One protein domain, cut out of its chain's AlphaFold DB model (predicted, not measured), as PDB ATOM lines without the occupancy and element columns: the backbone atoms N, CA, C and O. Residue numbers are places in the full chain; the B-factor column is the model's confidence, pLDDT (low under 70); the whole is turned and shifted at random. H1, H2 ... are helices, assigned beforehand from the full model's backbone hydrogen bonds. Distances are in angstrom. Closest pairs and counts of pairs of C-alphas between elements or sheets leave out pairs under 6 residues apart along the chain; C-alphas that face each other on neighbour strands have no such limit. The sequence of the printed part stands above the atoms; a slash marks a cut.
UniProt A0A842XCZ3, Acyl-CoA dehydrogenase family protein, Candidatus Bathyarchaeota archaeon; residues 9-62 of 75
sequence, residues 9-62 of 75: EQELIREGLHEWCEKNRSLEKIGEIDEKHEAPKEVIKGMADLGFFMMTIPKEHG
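This is residues 9 to 62 of the 75 residues of the protein "Acyl-CoA dehydrogenase family protein" of Candidatus Bathyarchaeota archaeon (UniProt A0A842XCZ3). The model is an open, flat U of three helices: H1 and H3 make the two sides, running opposite ways, and H2 spans the closed end between them. Beyond H3 a tail with no named element follows, and its residues 55 to 61 stick out at the end of the U away from H2. The printed part has 54 residues with three named helices, in the order H1, H2, H3, and no named strand; the class is all helix, with 35 residues in the named helices. The whole is loose, with a radius of gyration of the C-alphas of 13.1 A, and spans 38 by 23 by 12 A.

H1, residues 9 to 24, touches no helix. H3, residues 41 to 49, is close to H1 but not clearly touching it, with 1 pair of C-alphas within 8 A. That closest pair is the C-alphas of Asn 24 and Val 43, 7.2 A apart. H1 and H3 run opposite ways at a shallow tilt of 22 degrees, their centres 14.1 A apart. H2, residues 27 to 36, is apart from H1 and apart from H3. In H1, H2 and H3 every O i to N i+4 pair is within hydrogen-bond range.

H1 is the longest helix, 16 residues and 22.4 A from C-alpha 9 at (4.081, 20.063, -33.701) to C-alpha 24 at (-13.193, 10.874, -22.733). H2 has 10 residues and measures 14.3 A from first to last C-alpha. H3 has 9 residues and measures 12.0 A, ending with C-alpha 49 at (-13.546, 15.755, -34.839).

The C-alphas of Glu 35 and Glu 60 are the two farthest apart, at 39.4 A. The links from H1 to H2 and from H2 to H3 are tight. Residues 33 to 38, of which 33 to 36 belong to H2, stand free. The printed part has no cut, its mean pLDDT is 90.7, and no printed residue is under 70.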
ATOM      1  N   GLU A   9       5.384  20.448 -33.150       87.50
ATOM      2  CA  GLU A   9       4.081  20.063 -33.701       87.50
ATOM      3  C   GLU A   9       3.660  18.658 -33.247       87.50
ATOM      4  O   GLU A   9       2.513  18.448 -32.849       87.50
ATOM      5  N   GLN A  10       4.587  17.699 -33.260       88.00
ATOM      6  CA  GLN A  10       4.323  16.334 -32.805       88.00
ATOM      7  C   GLN A  10       4.016  16.287 -31.305       88.00
ATOM      8  O   GLN A  10       3.113  15.557 -30.894       88.00
ATOM      9  N   GLU A  11       4.721  17.083 -30.495       91.38
ATOM     10  CA  GLU A  11       4.432  17.223 -29.066       91.38
ATOM     11  C   GLU A  11       3.039  17.806 -28.824       91.38
ATOM     12  O   GLU A  11       2.258  17.225 -28.073       91.38
ATOM     13  N   LEU A  12       2.667  18.873 -29.538       89.69
ATOM     14  CA  LEU A  12       1.330  19.466 -29.435       89.69
ATOM     15  C   LEU A  12       0.219  18.463 -29.786       89.69
ATOM     16  O   LEU A  12      -0.800  18.391 -29.095       89.69
ATOM     17  N   ILE A  13       0.410  17.665 -30.840       88.81
ATOM     18  CA  ILE A  13      -0.538  16.606 -31.221       88.81
ATOM     19  C   ILE A  13      -0.622  15.539 -30.122       88.81
ATOM     20  O   ILE A  13      -1.721  15.105 -29.762       88.81
ATOM     21  N   ARG A  14       0.526  15.119 -29.576       89.94
ATOM     22  CA  ARG A  14       0.610  14.102 -28.522       89.94
ATOM     23  C   ARG A  14      -0.095  14.550 -27.245       89.94
ATOM     24  O   ARG A  14      -0.908  13.794 -26.713       89.94
ATOM     25  N   GLU A  15       0.182  15.763 -26.777       92.38
ATOM     26  CA  GLU A  15      -0.442  16.346 -25.586       92.38
ATOM     27  C   GLU A  15      -1.954  16.501 -25.772       92.38
ATOM     28  O   GLU A  15      -2.732  16.046 -24.931       92.38
ATOM     29  N   GLY A  16      -2.390  17.042 -26.916       90.50
ATOM     30  CA  GLY A  16      -3.811  17.204 -27.223       90.50
ATOM     31  C   GLY A  16      -4.572  15.873 -27.248       90.50
ATOM     32  O   GLY A  16      -5.669  15.768 -26.689       90.50
ATOM     33  N   LEU A  17      -3.980  14.830 -27.842       89.81
ATOM     34  CA  LEU A  17      -4.566  13.490 -27.841       89.81
ATOM     35  C   LEU A  17      -4.609  12.893 -26.432       89.81
ATOM     36  O   LEU A  17      -5.624  12.300 -26.058       89.81
ATOM     37  N   HIS A  18      -3.532  13.038 -25.657       91.75
ATOM     38  CA  HIS A  18      -3.452  12.528 -24.291       91.75
ATOM     39  C   HIS A  18      -4.539  13.146 -23.407       91.75
ATOM     40  O   HIS A  18      -5.346  12.420 -22.827       91.75
ATOM     41  N   GLU A  19      -4.649  14.476 -23.399       93.06
ATOM     42  CA  GLU A  19      -5.688  15.177 -22.646       93.06
ATOM     43  C   GLU A  19      -7.099  14.769 -23.064       93.06
ATOM     44  O   GLU A  19      -7.992  14.618 -22.224       93.06
ATOM     45  N   TRP A  20      -7.334  14.621 -24.369       93.12
ATOM     46  CA  TRP A  20      -8.638  14.198 -24.853       93.12
ATOM     47  C   TRP A  20      -8.971  12.786 -24.370       93.12
ATOM     48  O   TRP A  20     -10.104  12.531 -23.963       93.12
ATOM     49  N   CYS A  21      -7.995  11.877 -24.361       91.38
ATOM     50  CA  CYS A  21      -8.188  10.516 -23.876       91.38
ATOM     51  C   CYS A  21      -8.503  10.481 -22.380       91.38
ATOM     52  O   CYS A  21      -9.485   9.842 -22.015       91.38
ATOM     53  N   GLU A  22      -7.760  11.210 -21.549       91.25
ATOM     54  CA  GLU A  22      -8.029  11.321 -20.106       91.25
ATOM     55  C   GLU A  22      -9.458  11.815 -19.828       91.25
ATOM     56  O   GLU A  22     -10.160  11.300 -18.960       91.25
ATOM     57  N   LYS A  23      -9.938  12.779 -20.624       91.19
ATOM     58  CA  LYS A  23     -11.286  13.350 -20.482       91.19
ATOM     59  C   LYS A  23     -12.400  12.421 -20.981       91.19
ATOM     60  O   LYS A  23     -13.515  12.486 -20.467       91.19
ATOM     61  N   ASN A  24     -12.140  11.593 -21.998       90.00
ATOM     62  CA  ASN A  24     -13.193  10.874 -22.733       90.00
ATOM     63  C   ASN A  24     -13.156   9.343 -22.579       90.00
ATOM     64  O   ASN A  24     -14.148   8.686 -22.907       90.00
ATOM     65  N   ARG A  25     -12.058   8.767 -22.072       85.94
ATOM     66  CA  ARG A  25     -11.828   7.316 -21.939       85.94
ATOM     67  C   ARG A  25     -11.542   6.903 -20.490       85.94
ATOM     68  O   ARG A  25     -10.479   6.378 -20.180       85.94
ATOM     69  N   SER A  26     -12.513   7.102 -19.600       89.19
ATOM     70  CA  SER A  26     -12.457   6.561 -18.232       89.19
ATOM     71  C   SER A  26     -12.296   5.034 -18.232       89.19
ATOM     72  O   SER A  26     -12.884   4.369 -19.088       89.19
ATOM     73  N   LEU A  27     -11.623   4.473 -17.222       90.00
ATOM     74  CA  LEU A  27     -11.455   3.018 -17.065       90.00
ATOM     75  C   LEU A  27     -12.784   2.243 -17.075       90.00
ATOM     76  O   LEU A  27     -12.841   1.157 -17.637       90.00
ATOM     77  N   GLU A  28     -13.855   2.815 -16.520       90.69
ATOM     78  CA  GLU A  28     -15.203   2.228 -16.543       90.69
ATOM     79  C   GLU A  28     -15.718   2.034 -17.977       90.69
ATOM     80  O   GLU A  28     -15.996   0.912 -18.389       90.69
ATOM     81  N   LYS A  29     -15.739   3.108 -18.780       88.38
ATOM     82  CA  LYS A  29     -16.071   3.032 -20.213       88.38
ATOM     83  C   LYS A  29     -15.201   2.033 -20.969       88.38
ATOM     84  O   LYS A  29     -15.707   1.353 -21.851       88.38
ATOM     85  N   ILE A  30     -13.903   1.958 -20.665       91.81
ATOM     86  CA  ILE A  30     -13.009   0.985 -21.307       91.81
ATOM     87  C   ILE A  30     -13.436  -0.446 -20.959       91.81
ATOM     88  O   ILE A  30     -13.508  -1.277 -21.859       91.81
ATOM     89  N   GLY A  31     -13.774  -0.717 -19.695       94.50
ATOM     90  CA  GLY A  31     -14.311  -2.011 -19.273       94.50
ATOM     91  C   GLY A  31     -15.603  -2.375 -20.005       94.50
ATOM     92  O   GLY A  31     -15.724  -3.481 -20.518       94.50
ATOM     93  N   GLU A  32     -16.535  -1.429 -20.155       93.75
ATOM     94  CA  GLU A  32     -17.768  -1.673 -20.916       93.75
ATOM     95  C   GLU A  32     -17.519  -1.989 -22.397       93.75
ATOM     96  O   GLU A  32     -18.217  -2.822 -22.977       93.75
ATOM     97  N   ILE A  33     -16.560  -1.298 -23.023       93.88
ATOM     98  CA  ILE A  33     -16.178  -1.529 -24.423       93.88
ATOM     99  C   ILE A  33     -15.624  -2.940 -24.594       93.88
ATOM    100  O   ILE A  33     -15.985  -3.610 -25.561       93.88
ATOM    101  N   ASP A  34     -14.766  -3.373 -23.670       95.62
ATOM    102  CA  ASP A  34     -14.182  -4.712 -23.667       95.62
ATOM    103  C   ASP A  34     -15.271  -5.783 -23.514       95.62
ATOM    104  O   ASP A  34     -15.396  -6.658 -24.365       95.62
ATOM    105  N   GLU A  35     -16.153  -5.644 -22.518       97.31
ATOM    106  CA  GLU A  35     -17.243  -6.598 -22.275       97.31
ATOM    107  C   GLU A  35     -18.212  -6.723 -23.460       97.31
ATOM    108  O   GLU A  35     -18.665  -7.822 -23.797       97.31
ATOM    109  N   LYS A  36     -18.563  -5.595 -24.089       96.38
ATOM    110  CA  LYS A  36     -19.545  -5.551 -25.186       96.38
ATOM    111  C   LYS A  36     -18.915  -5.811 -26.553       96.38
ATOM    112  O   LYS A  36     -19.641  -6.123 -27.493       96.38
ATOM    113  N   HIS A  37     -17.593  -5.685 -26.677       95.19
ATOM    114  CA  HIS A  37     -16.861  -5.655 -27.947       95.19
ATOM    115  C   HIS A  37     -17.421  -4.631 -28.951       95.19
ATOM    116  O   HIS A  37     -17.417  -4.850 -30.165       95.19
ATOM    117  N   GLU A  38     -17.911  -3.496 -28.453       94.69
ATOM    118  CA  GLU A  38     -18.542  -2.458 -29.265       94.69
ATOM    119  C   GLU A  38     -17.760  -1.150 -29.185       94.69
ATOM    120  O   GLU A  38     -17.505  -0.609 -28.110       94.69
ATOM    121  N   ALA A  39     -17.410  -0.601 -30.349       88.19
ATOM    122  CA  ALA A  39     -16.747   0.692 -30.420       88.19
ATOM    123  C   ALA A  39     -17.764   1.829 -30.162       88.19
ATOM    124  O   ALA A  39     -18.734   1.959 -30.921       88.19
ATOM    125  N   PRO A  40     -17.557   2.692 -29.148       91.31
ATOM    126  CA  PRO A  40     -18.509   3.746 -28.822       91.31
ATOM    127  C   PRO A  40     -18.521   4.815 -29.907       91.31
ATOM    128  O   PRO A  40     -17.484   5.387 -30.263       91.31
ATOM    129  N   LYS A  41     -19.711   5.130 -30.419       92.38
ATOM    130  CA  LYS A  41     -19.877   6.105 -31.508       92.38
ATOM    131  C   LYS A  41     -19.400   7.496 -31.115       92.38
ATOM    132  O   LYS A  41     -18.885   8.220 -31.958       92.38
ATOM    133  N   GLU A  42     -19.558   7.873 -29.854       91.69
ATOM    134  CA  GLU A  42     -19.107   9.149 -29.315       91.69
ATOM    135  C   GLU A  42     -17.580   9.246 -29.255       91.69
ATOM    136  O   GLU A  42     -17.029  10.300 -29.564       91.69
ATOM    137  N   VAL A  43     -16.891   8.142 -28.946       90.94
ATOM    138  CA  VAL A  43     -15.423   8.092 -28.945       90.94
ATOM    139  C   VAL A  43     -14.903   8.182 -30.376       90.94
ATOM    140  O   VAL A  43     -14.026   8.998 -30.654       90.94
ATOM    141  N   ILE A  44     -15.493   7.413 -31.300       91.00
ATOM    142  CA  ILE A  44     -15.166   7.490 -32.731       91.00
ATOM    143  C   ILE A  44     -15.394   8.914 -33.241       91.00
ATOM    144  O   ILE A  44     -14.515   9.497 -33.871       91.00
ATOM    145  N   LYS A  45     -16.556   9.504 -32.948       92.06
ATOM    146  CA  LYS A  45     -16.869  10.863 -33.381       92.06
ATOM    147  C   LYS A  45     -15.873  11.878 -32.823       92.06
ATOM    148  O   LYS A  45     -15.395  12.709 -33.583       92.06
ATOM    149  N   GLY A  46     -15.531  11.804 -31.540       91.19
ATOM    150  CA  GLY A  46     -14.586  12.749 -30.955       91.19
ATOM    151  C   GLY A  46     -13.173  12.624 -31.530       91.19
ATOM    152  O   GLY A  46     -12.551  13.643 -31.811       91.19
ATOM    153  N   MET A  47     -12.692  11.408 -31.812       90.12
ATOM    154  CA  MET A  47     -11.418  11.220 -32.523       90.12
ATOM    155  C   MET A  47     -11.466  11.731 -33.971       90.12
ATOM    156  O   MET A  47     -10.479  12.279 -34.463       90.12
ATOM    157  N   ALA A  48     -12.607  11.590 -34.653       89.81
ATOM    158  CA  ALA A  48     -12.806  12.144 -35.989       89.81
ATOM    159  C   ALA A  48     -12.814  13.681 -35.979       89.81
ATOM    160  O   ALA A  48     -12.170  14.292 -36.825       89.81
ATOM    161  N   ASP A  49     -13.483  14.297 -34.999       88.56
ATOM    162  CA  ASP A  49     -13.546  15.755 -34.839       88.56
ATOM    163  C   ASP A  49     -12.163  16.354 -34.497       88.56
ATOM    164  O   ASP A  49     -11.865  17.479 -34.892       88.56
ATOM    165  N   LEU A  50     -11.287  15.589 -33.832       86.19
ATOM    166  CA  LEU A  50      -9.870  15.936 -33.640       86.19
ATOM    167  C   LEU A  50      -9.020  15.807 -34.919       86.19
ATOM    168  O   LEU A  50      -7.842  16.155 -34.910       86.19
ATOM    169  N   GLY A  51      -9.577  15.271 -36.008       86.69
ATOM    170  CA  GLY A  51      -8.852  15.006 -37.250       86.69
ATOM    171  C   GLY A  51      -7.929  13.785 -37.187       86.69
ATOM    172  O   GLY A  51      -7.149  13.563 -38.111       86.69
ATOM    173  N   PHE A  52      -8.024  12.962 -36.136       87.06
ATOM    174  CA  PHE A  52      -7.069  11.881 -35.881       87.06
ATOM    175  C   PHE A  52      -7.090  10.796 -36.971       87.06
ATOM    176  O   PHE A  52      -6.045  10.299 -37.380       87.06
ATOM    177  N   PHE A  53      -8.269  10.469 -37.511       88.50
ATOM    178  CA  PHE A  53      -8.412   9.446 -38.558       88.50
ATOM    179  C   PHE A  53      -7.936   9.879 -39.952       88.50
ATOM    180  O   PHE A  53      -7.782   9.030 -40.827       88.50
ATOM    181  N   MET A  54      -7.725  11.178 -40.184       89.12
ATOM    182  CA  MET A  54      -7.322  11.732 -41.485       89.12
ATOM    183  C   MET A  54      -6.111  12.659 -41.348       89.12
ATOM    184  O   MET A  54      -5.930  13.593 -42.128       89.12
ATOM    185  N   MET A  55      -5.281  12.402 -40.339       88.31
ATOM    186  CA  MET A  55      -4.206  13.297 -39.923       88.31
ATOM    187  C   MET A  55      -3.194  13.572 -41.049       88.31
ATOM    188  O   MET A  55      -2.785  14.703 -41.271       88.31
ATOM    189  N   THR A  56      -2.851  12.556 -41.836       89.19
ATOM    190  CA  THR A  56      -1.875  12.676 -42.934       89.19
ATOM    191  C   THR A  56      -2.497  13.044 -44.275       89.19
ATOM    192  O   THR A  56      -1.787  13.264 -45.258       89.19
ATOM    193  N   ILE A  57      -3.827  13.097 -44.346       90.56
ATOM    194  CA  ILE A  57      -4.533  13.459 -45.569       90.56
ATOM    195  C   ILE A  57      -4.382  14.973 -45.788       90.56
ATOM    196  O   ILE A  57      -4.543  15.741 -44.834       90.56
ATOM    197  N   PRO A  58      -4.091  15.436 -47.018       91.00
ATOM    198  CA  PRO A  58      -4.009  16.861 -47.315       91.00
ATOM    199  C   PRO A  58      -5.294  17.626 -46.973       91.00
ATOM    200  O   PRO A  58      -6.407  17.090 -47.045       91.00
ATOM    201  N   LYS A  59      -5.149  18.913 -46.636       88.50
ATOM    202  CA  LYS A  59      -6.269  19.765 -46.203       88.50
ATOM    203  C   LYS A  59      -7.334  19.927 -47.290       88.50
ATOM    204  O   LYS A  59      -8.522  19.950 -46.981       88.50
ATOM    205  N   GLU A  60      -6.938  19.968 -48.560       92.75
ATOM    206  CA  GLU A  60      -7.840  20.023 -49.719       92.75
ATOM    207  C   GLU A  60      -8.754  18.794 -49.853       92.75
ATOM    208  O   GLU A  60      -9.758  18.839 -50.564       92.75
ATOM    209  N   HIS A  61      -8.431  17.706 -49.153       91.81
ATOM    210  CA  HIS A  61      -9.218  16.478 -49.106       91.81
ATOM    211  C   HIS A  61      -9.894  16.258 -47.745       91.81
ATOM    212  O   HIS A  61     -10.439  15.185 -47.500       91.81
ATOM    213  N   GLY A  62      -9.899  17.277 -46.877       83.81
ATOM    214  CA  GLY A  62     -10.566  17.238 -45.575       83.81
ATOM    215  C   GLY A  62      -9.737  16.628 -44.442       83.81
ATOM    216  O   GLY A  62     -10.294  16.362 -43.380       83.81
TER     217      GLY A  62